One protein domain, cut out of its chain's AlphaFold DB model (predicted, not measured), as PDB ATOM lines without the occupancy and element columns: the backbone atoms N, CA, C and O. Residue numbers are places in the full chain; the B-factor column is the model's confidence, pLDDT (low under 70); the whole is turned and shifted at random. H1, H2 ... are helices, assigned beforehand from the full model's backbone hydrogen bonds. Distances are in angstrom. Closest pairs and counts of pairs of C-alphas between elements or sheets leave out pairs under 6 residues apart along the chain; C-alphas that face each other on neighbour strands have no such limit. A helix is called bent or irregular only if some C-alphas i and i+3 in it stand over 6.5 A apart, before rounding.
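AT A GLANCE: This is residues 2 to 67 of the 371 residues of the protein "GH115_C domain-containing protein" of Bacteroides ovatus (UniProt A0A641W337). This is an uneven helical hairpin: a short helix, H1, lies side by side with the first part of a much longer helix, H2, and after H2 the chain folds back toward H1 as an irregular tail, residues 51 to 67. H2 makes the long axis of a rod whose C-alphas span 49 by 21 by 12 A. The printed part has 66 residues with two named helices, H1 then H2, and no named strand; its class is all helix. The whole is loose, with a radius of gyration of the C-alphas of 15.1 A.

IN THESE COORDINATES: Find C-alpha 2 at (1.422, 40.051, -126.775); from there H1, residues 2 to 15, runs 19.9 A to C-alpha 15. Next find C-alpha 21 at (1.045, 36.870, -145.701), where H2, residues 21 to 50, begins; it runs 40.2 A to C-alpha 50 at (13.425, 22.205, -110.417). Near residue 42 you meet a kink of 33 degrees, and H2 is irregular, with C-alphas 45 and 48 standing 8.0 A apart. Residues 51 to 67 hold no named element.

HOW THE PARTS SIT: H1 and H2 form a helical hairpin, joined by a tight link of 5 residues. They touch, and their closest C-alphas, those of Ala 11 and Ala 22, are 4.2 A apart. H2 touches H1 with residues 21 to 33 alone. Their lines stand at a shallow tilt of 18 degrees, and they run opposite ways. In H1 every O i to N i+4 pair is within hydrogen-bond range; in H2, 22 of 26 are.

THE WHOLE: The two C-alphas farthest apart are those of Tyr 17 and Asn 49, at 49.0 A. The first and last printed C-alphas, of Asn 2 and Lys 67, are 12.9 A apart. The printed part has no cut. The mean pLDDT of the printed part is 96.8, and no printed residue is under 70.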
ATOM      1  N   ASN A   2       1.878  39.020-125.821       94.19
ATOM      2  CA  ASN A   2       1.422  40.051-126.775       94.19
ATOM      3  C   ASN A   2       1.720  39.706-128.240       94.19
ATOM      4  O   ASN A   2       0.822  39.784-129.068       94.19
ATOM      5  N   LYS A   3       2.935  39.228-128.550       96.56
ATOM      6  CA  LYS A   3       3.293  38.781-129.909       96.56
ATOM      7  C   LYS A   3       2.338  37.709-130.451       96.56
ATOM      8  O   LYS A   3       1.838  37.868-131.553       96.56
ATOM      9  N   LYS A   4       2.009  36.681-129.653       97.38
ATOM     10  CA  LYS A   4       1.012  35.649-130.002       97.38
ATOM     11  C   LYS A   4      -0.316  36.285-130.429       97.38
ATOM     12  O   LYS A   4      -0.832  35.993-131.498       97.38
ATOM     13  N   VAL A   5      -0.859  37.172-129.596       96.56
ATOM     14  CA  VAL A   5      -2.176  37.783-129.838       96.56
ATOM     15  C   VAL A   5      -2.149  38.705-131.059       96.56
ATOM     16  O   VAL A   5      -3.010  38.581-131.925       96.56
ATOM     17  N   LEU A   6      -1.142  39.577-131.163       96.25
ATOM     18  CA  LEU A   6      -1.016  40.541-132.259       96.25
ATOM     19  C   LEU A   6      -0.768  39.855-133.607       96.25
ATOM     20  O   LEU A   6      -1.368  40.242-134.606       96.25
ATOM     21  N   TYR A   7       0.058  38.804-133.645       98.31
ATOM     22  CA  TYR A   7       0.253  38.021-134.865       98.31
ATOM     23  C   TYR A   7      -1.014  37.263-135.263       98.31
ATOM     24  O   TYR A   7      -1.367  37.282-136.437       98.31
ATOM     25  N   ALA A   8      -1.746  36.666-134.316       98.31
ATOM     26  CA  ALA A   8      -3.027  36.020-134.620       98.31
ATOM     27  C   ALA A   8      -4.057  37.017-135.178       98.31
ATOM     28  O   ALA A   8      -4.763  36.713-136.136       98.31
ATOM     29  N   GLN A   9      -4.131  38.220-134.599       97.00
ATOM     30  CA  GLN A   9      -5.013  39.280-135.083       97.00
ATOM     31  C   GLN A   9      -4.638  39.716-136.500       97.00
ATOM     32  O   GLN A   9      -5.509  39.735-137.365       97.00
ATOM     33  N   LYS A  10      -3.350  39.991-136.754       96.88
ATOM     34  CA  LYS A  10      -2.868  40.350-138.091       96.88
ATOM     35  C   LYS A  10      -3.136  39.233-139.103       96.88
ATOM     36  O   LYS A  10      -3.593  39.513-140.201       96.88
ATOM     37  N   ALA A  11      -2.933  37.967-138.731       98.50
ATOM     38  CA  ALA A  11      -3.251  36.831-139.595       98.50
ATOM     39  C   ALA A  11      -4.729  36.823-140.013       98.50
ATOM     40  O   ALA A  11      -5.028  36.722-141.200       98.50
ATOM     41  N   ARG A  12      -5.653  36.984-139.055       98.25
ATOM     42  CA  ARG A  12      -7.096  37.035-139.339       98.25
ATOM     43  C   ARG A  12      -7.473  38.227-140.216       98.25
ATOM     44  O   ARG A  12      -8.235  38.053-141.155       98.25
ATOM     45  N   GLU A  13      -6.920  39.408-139.947       96.62
ATOM     46  CA  GLU A  13      -7.173  40.614-140.745       96.62
ATOM     47  C   GLU A  13      -6.721  40.445-142.202       96.62
ATOM     48  O   GLU A  13      -7.467  40.760-143.125       96.62
ATOM     49  N   LEU A  14      -5.533  39.882-142.425       97.12
ATOM     50  CA  LEU A  14      -5.008  39.629-143.767       97.12
ATOM     51  C   LEU A  14      -5.784  38.533-144.512       97.12
ATOM     52  O   LEU A  14      -5.973  38.627-145.728       97.12
ATOM     53  N   ALA A  15      -6.269  37.519-143.791       97.50
ATOM     54  CA  ALA A  15      -7.081  36.449-144.363       97.50
ATOM     55  C   ALA A  15      -8.411  36.962-144.939       97.50
ATOM     56  O   ALA A  15      -8.841  36.459-145.973       97.50
ATOM     57  N   LEU A  16      -9.010  38.018-144.362       96.62
ATOM     58  CA  LEU A  16     -10.220  38.657-144.915       96.62
ATOM     59  C   LEU A  16     -10.031  39.154-146.359       96.62
ATOM     60  O   LEU A  16     -10.997  39.246-147.112       96.62
ATOM     61  N   TYR A  17      -8.790  39.449-146.754       95.88
ATOM     62  CA  TYR A  17      -8.432  39.923-148.092       95.88
ATOM     63  C   TYR A  17      -7.757  38.847-148.960       95.88
ATOM     64  O   TYR A  17      -7.257  39.160-150.046       95.88
ATOM     65  N   ASN A  18      -7.753  37.581-148.516       95.88
ATOM     66  CA  ASN A  18      -7.066  36.458-149.168       95.88
ATOM     67  C   ASN A  18      -5.569  36.721-149.415       95.88
ATOM     68  O   ASN A  18      -5.028  36.364-150.462       95.88
ATOM     69  N   LEU A  19      -4.891  37.361-148.457       96.44
ATOM     70  CA  LEU A  19      -3.464  37.666-148.559       96.44
ATOM     71  C   LEU A  19      -2.615  36.512-147.998       96.44
ATOM     72  O   LEU A  19      -2.742  36.204-146.809       96.44
ATOM     73  N   PRO A  20      -1.705  35.903-148.787       95.88
ATOM     74  CA  PRO A  20      -0.868  34.789-148.322       95.88
ATOM     75  C   PRO A  20       0.016  35.110-147.109       95.88
ATOM     76  O   PRO A  20       0.313  34.219-146.310       95.88
ATOM     77  N   ALA A  21       0.355  36.387-146.899       96.44
ATOM     78  CA  ALA A  21       1.045  36.870-145.701       96.44
ATOM     79  C   ALA A  21       0.351  36.443-144.385       96.44
ATOM     80  O   ALA A  21       1.021  36.264-143.364       96.44
ATOM     81  N   ALA A  22      -0.968  36.196-144.401       97.94
ATOM     82  CA  ALA A  22      -1.712  35.647-143.265       97.94
ATOM     83  C   ALA A  22      -1.099  34.340-142.730       97.94
ATOM     84  O   ALA A  22      -0.964  34.176-141.516       97.94
ATOM     85  N   ASN A  23      -0.652  33.445-143.619       97.69
ATOM     86  CA  ASN A  23      -0.062  32.155-143.249       97.69
ATOM     87  C   ASN A  23       1.219  32.331-142.429       97.69
ATOM     88  O   ASN A  23       1.441  31.623-141.444       97.69
ATOM     89  N   HIS A  24       2.048  33.311-142.801       97.44
ATOM     90  CA  HIS A  24       3.272  33.616-142.073       97.44
ATOM     91  C   HIS A  24       2.962  34.099-140.650       97.44
ATOM     92  O   HIS A  24       3.557  33.625-139.680       97.44
ATOM     93  N   TYR A  25       1.985  34.996-140.494       98.50
ATOM     94  CA  TYR A  25       1.577  35.470-139.171       98.50
ATOM     95  C   TYR A  25       0.902  34.386-138.324       98.50
ATOM     96  O   TYR A  25       1.125  34.352-137.111       98.50
ATOM     97  N   SER A  26       0.167  33.454-138.938       98.69
ATOM     98  CA  SER A  26      -0.331  32.252-138.258       98.69
ATOM     99  C   SER A  26       0.819  31.418-137.685       98.69
ATOM    100  O   SER A  26       0.807  31.078-136.499       98.69
ATOM    101  N   ALA A  27       1.866  31.172-138.478       98.44
ATOM    102  CA  ALA A  27       3.052  30.447-138.028       98.44
ATOM    103  C   ALA A  27       3.810  31.190-136.910       98.44
ATOM    104  O   ALA A  27       4.199  30.577-135.913       98.44
ATOM    105  N   LEU A  28       3.981  32.515-137.023       98.56
ATOM    106  CA  LEU A  28       4.595  33.331-135.968       98.56
ATOM    107  C   LEU A  28       3.787  33.286-134.667       98.56
ATOM    108  O   LEU A  28       4.364  33.151-133.589       98.56
ATOM    109  N   SER A  29       2.460  33.368-134.750       98.56
ATOM    110  CA  SER A  29       1.583  33.263-133.584       98.56
ATOM    111  C   SER A  29       1.740  31.913-132.877       98.56
ATOM    112  O   SER A  29       1.972  31.871-131.663       98.56
ATOM    113  N   GLN A  30       1.712  30.814-133.638       98.44
ATOM    114  CA  GLN A  30       1.913  29.466-133.107       98.44
ATOM    115  C   GLN A  30       3.301  29.304-132.471       98.44
ATOM    116  O   GLN A  30       3.429  28.743-131.381       98.44
ATOM    117  N   LYS A  31       4.346  29.845-133.105       98.31
ATOM    118  CA  LYS A  31       5.711  29.845-132.565       98.31
ATOM    119  C   LYS A  31       5.785  30.565-131.216       98.31
ATOM    120  O   LYS A  31       6.367  30.040-130.268       98.31
ATOM    121  N   GLU A  32       5.183  31.748-131.105       98.12
ATOM    122  CA  GLU A  32       5.160  32.517-129.857       98.12
ATOM    123  C   GLU A  32       4.310  31.844-128.769       98.12
ATOM    124  O   GLU A  32       4.621  31.976-127.584       98.12
ATOM    125  N   TYR A  33       3.270  31.087-129.138       97.94
ATOM    126  CA  TYR A  33       2.534  30.230-128.205       97.94
ATOM    127  C   TYR A  33       3.404  29.082-127.677       97.94
ATOM    128  O   TYR A  33       3.526  28.916-126.463       97.94
ATOM    129  N   ASN A  34       4.089  28.353-128.561       97.88
ATOM    130  CA  ASN A  34       4.993  27.264-128.174       97.88
ATOM    131  C   ASN A  34       6.137  27.764-127.274       97.88
ATOM    132  O   ASN A  34       6.543  27.081-126.335       97.88
ATOM    133  N   LYS A  35       6.609  28.999-127.491       97.75
ATOM    134  CA  LYS A  35       7.605  29.638-126.622       97.75
ATOM    135  C   LYS A  35       7.108  29.829-125.183       97.75
ATOM    136  O   LYS A  35       7.900  29.712-124.254       97.75
ATOM    137  N   ILE A  36       5.814  30.088-124.964       96.69
ATOM    138  CA  ILE A  36       5.241  30.195-123.607       96.69
ATOM    139  C   ILE A  36       5.339  28.850-122.876       96.69
ATOM    140  O   ILE A  36       5.709  28.824-121.702       96.69
ATOM    141  N   PHE A  37       5.063  27.740-123.569       95.69
ATOM    142  CA  PHE A  37       5.235  26.395-123.017       95.69
ATOM    143  C   PHE A  37       6.698  26.136-122.629       95.69
ATOM    144  O   PHE A  37       6.967  25.764-121.490       95.69
ATOM    145  N   GLN A  38       7.641  26.421-123.533       97.81
ATOM    146  CA  GLN A  38       9.078  26.243-123.286       97.81
ATOM    147  C   GLN A  38       9.566  27.062-122.084       97.81
ATOM    148  O   GLN A  38      10.244  26.532-121.211       97.81
ATOM    149  N   LEU A  39       9.172  28.337-121.989       97.69
ATOM    150  CA  LEU A  39       9.534  29.195-120.856       97.69
ATOM    151  C   LEU A  39       8.929  28.698-119.536       97.69
ATOM    152  O   LEU A  39       9.586  28.759-118.500       97.69
ATOM    153  N   THR A  40       7.699  28.180-119.572       97.50
ATOM    154  CA  THR A  40       7.045  27.591-118.391       97.50
ATOM    155  C   THR A  40       7.772  26.323-117.935       97.50
ATOM    156  O   THR A  40       7.986  26.138-116.739       97.50
ATOM    157  N   HIS A  41       8.183  25.467-118.877       97.94
ATOM    158  CA  HIS A  41       8.973  24.268-118.599       97.94
ATOM    159  C   HIS A  41      10.326  24.626-117.976       97.94
ATOM    160  O   HIS A  41      10.634  24.149-116.885       97.94
ATOM    161  N   HIS A  42      11.074  25.529-118.620       98.25
ATOM    162  CA  HIS A  42      12.373  26.001-118.146       98.25
ATOM    163  C   HIS A  42      12.289  26.531-116.709       98.25
ATOM    164  O   HIS A  42      13.038  26.096-115.834       98.25
ATOM    165  N   TYR A  43      11.318  27.409-116.435       98.25
ATOM    166  CA  TYR A  43      11.138  27.986-115.103       98.25
ATOM    167  C   TYR A  43      10.862  26.925-114.035       98.25
ATOM    168  O   TYR A  43      11.447  26.958-112.956       98.25
ATOM    169  N   ASN A  44       9.970  25.981-114.333       98.31
ATOM    170  CA  ASN A  44       9.522  24.994-113.358       98.31
ATOM    171  C   ASN A  44      10.533  23.867-113.123       98.31
ATOM    172  O   ASN A  44      10.596  23.349-112.012       98.31
ATOM    173  N   LEU A  45      11.253  23.425-114.154       98.19
ATOM    174  CA  LEU A  45      11.991  22.158-114.113       98.19
ATOM    175  C   LEU A  45      13.505  22.319-114.258       98.19
ATOM    176  O   LEU A  45      14.240  21.500-113.714       98.19
ATOM    177  N   GLU A  46      13.979  23.366-114.931       98.06
ATOM    178  CA  GLU A  46      15.407  23.540-115.227       98.06
ATOM    179  C   GLU A  46      16.079  24.530-114.266       98.06
ATOM    180  O   GLU A  46      17.186  24.282-113.787       98.06
ATOM    181  N   ILE A  47      15.405  25.635-113.920       97.94
ATOM    182  CA  ILE A  47      15.962  26.624-112.989       97.94
ATOM    183  C   ILE A  47      16.167  25.994-111.609       97.94
ATOM    184  O   ILE A  47      15.235  25.478-110.988       97.94
ATOM    185  N   SER A  48      17.402  26.097-111.105       97.75
ATOM    186  CA  SER A  48      17.795  25.621-109.773       97.75
ATOM    187  C   SER A  48      17.380  24.165-109.515       97.75
ATOM    188  O   SER A  48      16.845  23.863-108.449       97.75
ATOM    189  N   ASN A  49      17.594  23.280-110.497       97.44
ATOM    190  CA  ASN A  49      17.256  21.852-110.428       97.44
ATOM    191  C   ASN A  49      15.784  21.592-110.054       97.44
ATOM    192  O   ASN A  49      15.476  20.713-109.250       97.44
ATOM    193  N   GLY A  50      14.865  22.392-110.602       97.62
ATOM    194  CA  GLY A  50      13.425  22.205-110.417       97.62
ATOM    195  C   GLY A  50      12.869  22.723-109.088       97.62
ATOM    196  O   GLY A  50      11.736  22.389-108.737       97.62
ATOM    197  N   LYS A  51      13.616  23.567-108.356       98.25
ATOM    198  CA  LYS A  51      13.153  24.216-107.110       98.25
ATOM    199  C   LYS A  51      11.764  24.861-107.242       98.25
ATOM    200  O   LYS A  51      11.011  24.890-106.274       98.25
ATOM    201  N   TRP A  52      11.428  25.378-108.425       98.19
ATOM    202  CA  TRP A  52      10.194  26.127-108.687       98.19
ATOM    203  C   TRP A  52       9.100  25.302-109.371       98.19
ATOM    204  O   TRP A  52       8.170  25.868-109.950       98.19
ATOM    205  N   LYS A  53       9.187  23.970-109.327       98.00
ATOM    206  CA  LYS A  53       8.212  23.085-109.965       98.00
ATOM    207  C   LYS A  53       6.786  23.405-109.509       98.00
ATOM    208  O   LYS A  53       6.468  23.337-108.328       98.00
ATOM    209  N   GLY A  54       5.923  23.720-110.475       95.69
ATOM    210  CA  GLY A  54       4.509  24.036-110.249       95.69
ATOM    211  C   GLY A  54       4.215  25.507-109.933       95.69
ATOM    212  O   GLY A  54       3.046  25.878-109.904       95.69
ATOM    213  N   MET A  55       5.236  26.355-109.756       97.12
ATOM    214  CA  MET A  55       5.037  27.783-109.473       97.12
ATOM    215  C   MET A  55       4.530  28.561-110.685       97.12
ATOM    216  O   MET A  55       3.776  29.521-110.528       97.12
ATOM    217  N   MET A  56       4.931  28.164-111.896       96.75
ATOM    218  CA  MET A  56       4.470  28.791-113.129       96.75
ATOM    219  C   MET A  56       3.454  27.906-113.850       96.75
ATOM    220  O   MET A  56       3.681  26.715-114.061       96.75
ATOM    221  N   SER A  57       2.351  28.505-114.294       95.31
ATOM    222  CA  SER A  57       1.372  27.854-115.165       95.31
ATOM    223  C   SER A  57       1.263  28.614-116.477       95.31
ATOM    224  O   SER A  57       1.148  29.837-116.488       95.31
ATOM    225  N   MET A  58       1.241  27.880-117.589       94.19
ATOM    226  CA  MET A  58       0.972  28.457-118.908       94.19
ATOM    227  C   MET A  58      -0.517  28.764-119.139       94.19
ATOM    228  O   MET A  58      -0.845  29.448-120.104       94.19
ATOM    229  N   SER A  59      -1.409  28.258-118.276       94.50
ATOM    230  CA  SER A  59      -2.868  28.420-118.363       94.50
ATOM    231  C   SER A  59      -3.467  28.779-116.993       94.50
ATOM    232  O   SER A  59      -4.278  28.033-116.434       94.50
ATOM    233  N   PRO A  60      -3.063  29.909-116.384       93.12
ATOM    234  CA  PRO A  60      -3.594  30.317-115.091       93.12
ATOM    235  C   PRO A  60      -5.101  30.580-115.202       93.12
ATOM    236  O   PRO A  60      -5.559  31.355-116.045       93.12
ATOM    237  N   ARG A  61      -5.884  29.917-114.342       93.62
ATOM    238  CA  ARG A  61      -7.360  29.983-114.311       93.62
ATOM    239  C   ARG A  61      -8.045  29.649-115.649       93.62
ATOM    240  O   ARG A  61      -9.196  30.024-115.837       93.62
ATOM    241  N   ASN A  62      -7.358  28.977-116.579       93.69
ATOM    242  CA  ASN A  62      -7.886  28.601-117.898       93.69
ATOM    243  C   ASN A  62      -8.522  29.758-118.699       93.69
ATOM    244  O   ASN A  62      -9.462  29.546-119.471       93.69
ATOM    245  N   GLN A  63      -8.022  30.987-118.530       92.38
ATOM    246  CA  GLN A  63      -8.585  32.152-119.223       92.38
ATOM    247  C   GLN A  63      -8.311  32.099-120.730       92.38
ATOM    248  O   GLN A  63      -7.282  31.589-121.179       92.38
ATOM    249  N   SER A  64      -9.213  32.694-121.513       90.75
ATOM    250  CA  SER A  64      -9.172  32.697-122.982       90.75
ATOM    251  C   SER A  64      -7.842  33.189-123.555       90.75
ATOM    252  O   SER A  64      -7.303  32.560-124.462       90.75
ATOM    253  N   VAL A  65      -7.255  34.247-122.985       91.06
ATOM    254  CA  VAL A  65      -5.984  34.825-123.457       91.06
ATOM    255  C   VAL A  65      -4.813  33.838-123.420       91.06
ATOM    256  O   VAL A  65      -3.867  33.985-124.195       91.06
ATOM    257  N   PHE A  66      -4.860  32.808-122.568       94.00
ATOM    258  CA  PHE A  66      -3.796  31.806-122.445       94.00
ATOM    259  C   PHE A  66      -3.963  30.614-123.384       94.00
ATOM    260  O   PHE A  66      -2.985  29.910-123.615       94.00
ATOM    261  N   LYS A  67      -5.146  30.417-123.976       94.69
ATOM    262  CA  LYS A  67      -5.406  29.308-124.901       94.69
ATOM    263  C   LYS A  67      -4.544  29.402-126.169       94.69
ATOM    264  O   LYS A  67      -3.932  30.441-126.466       94.69
TER     265      LYS A  67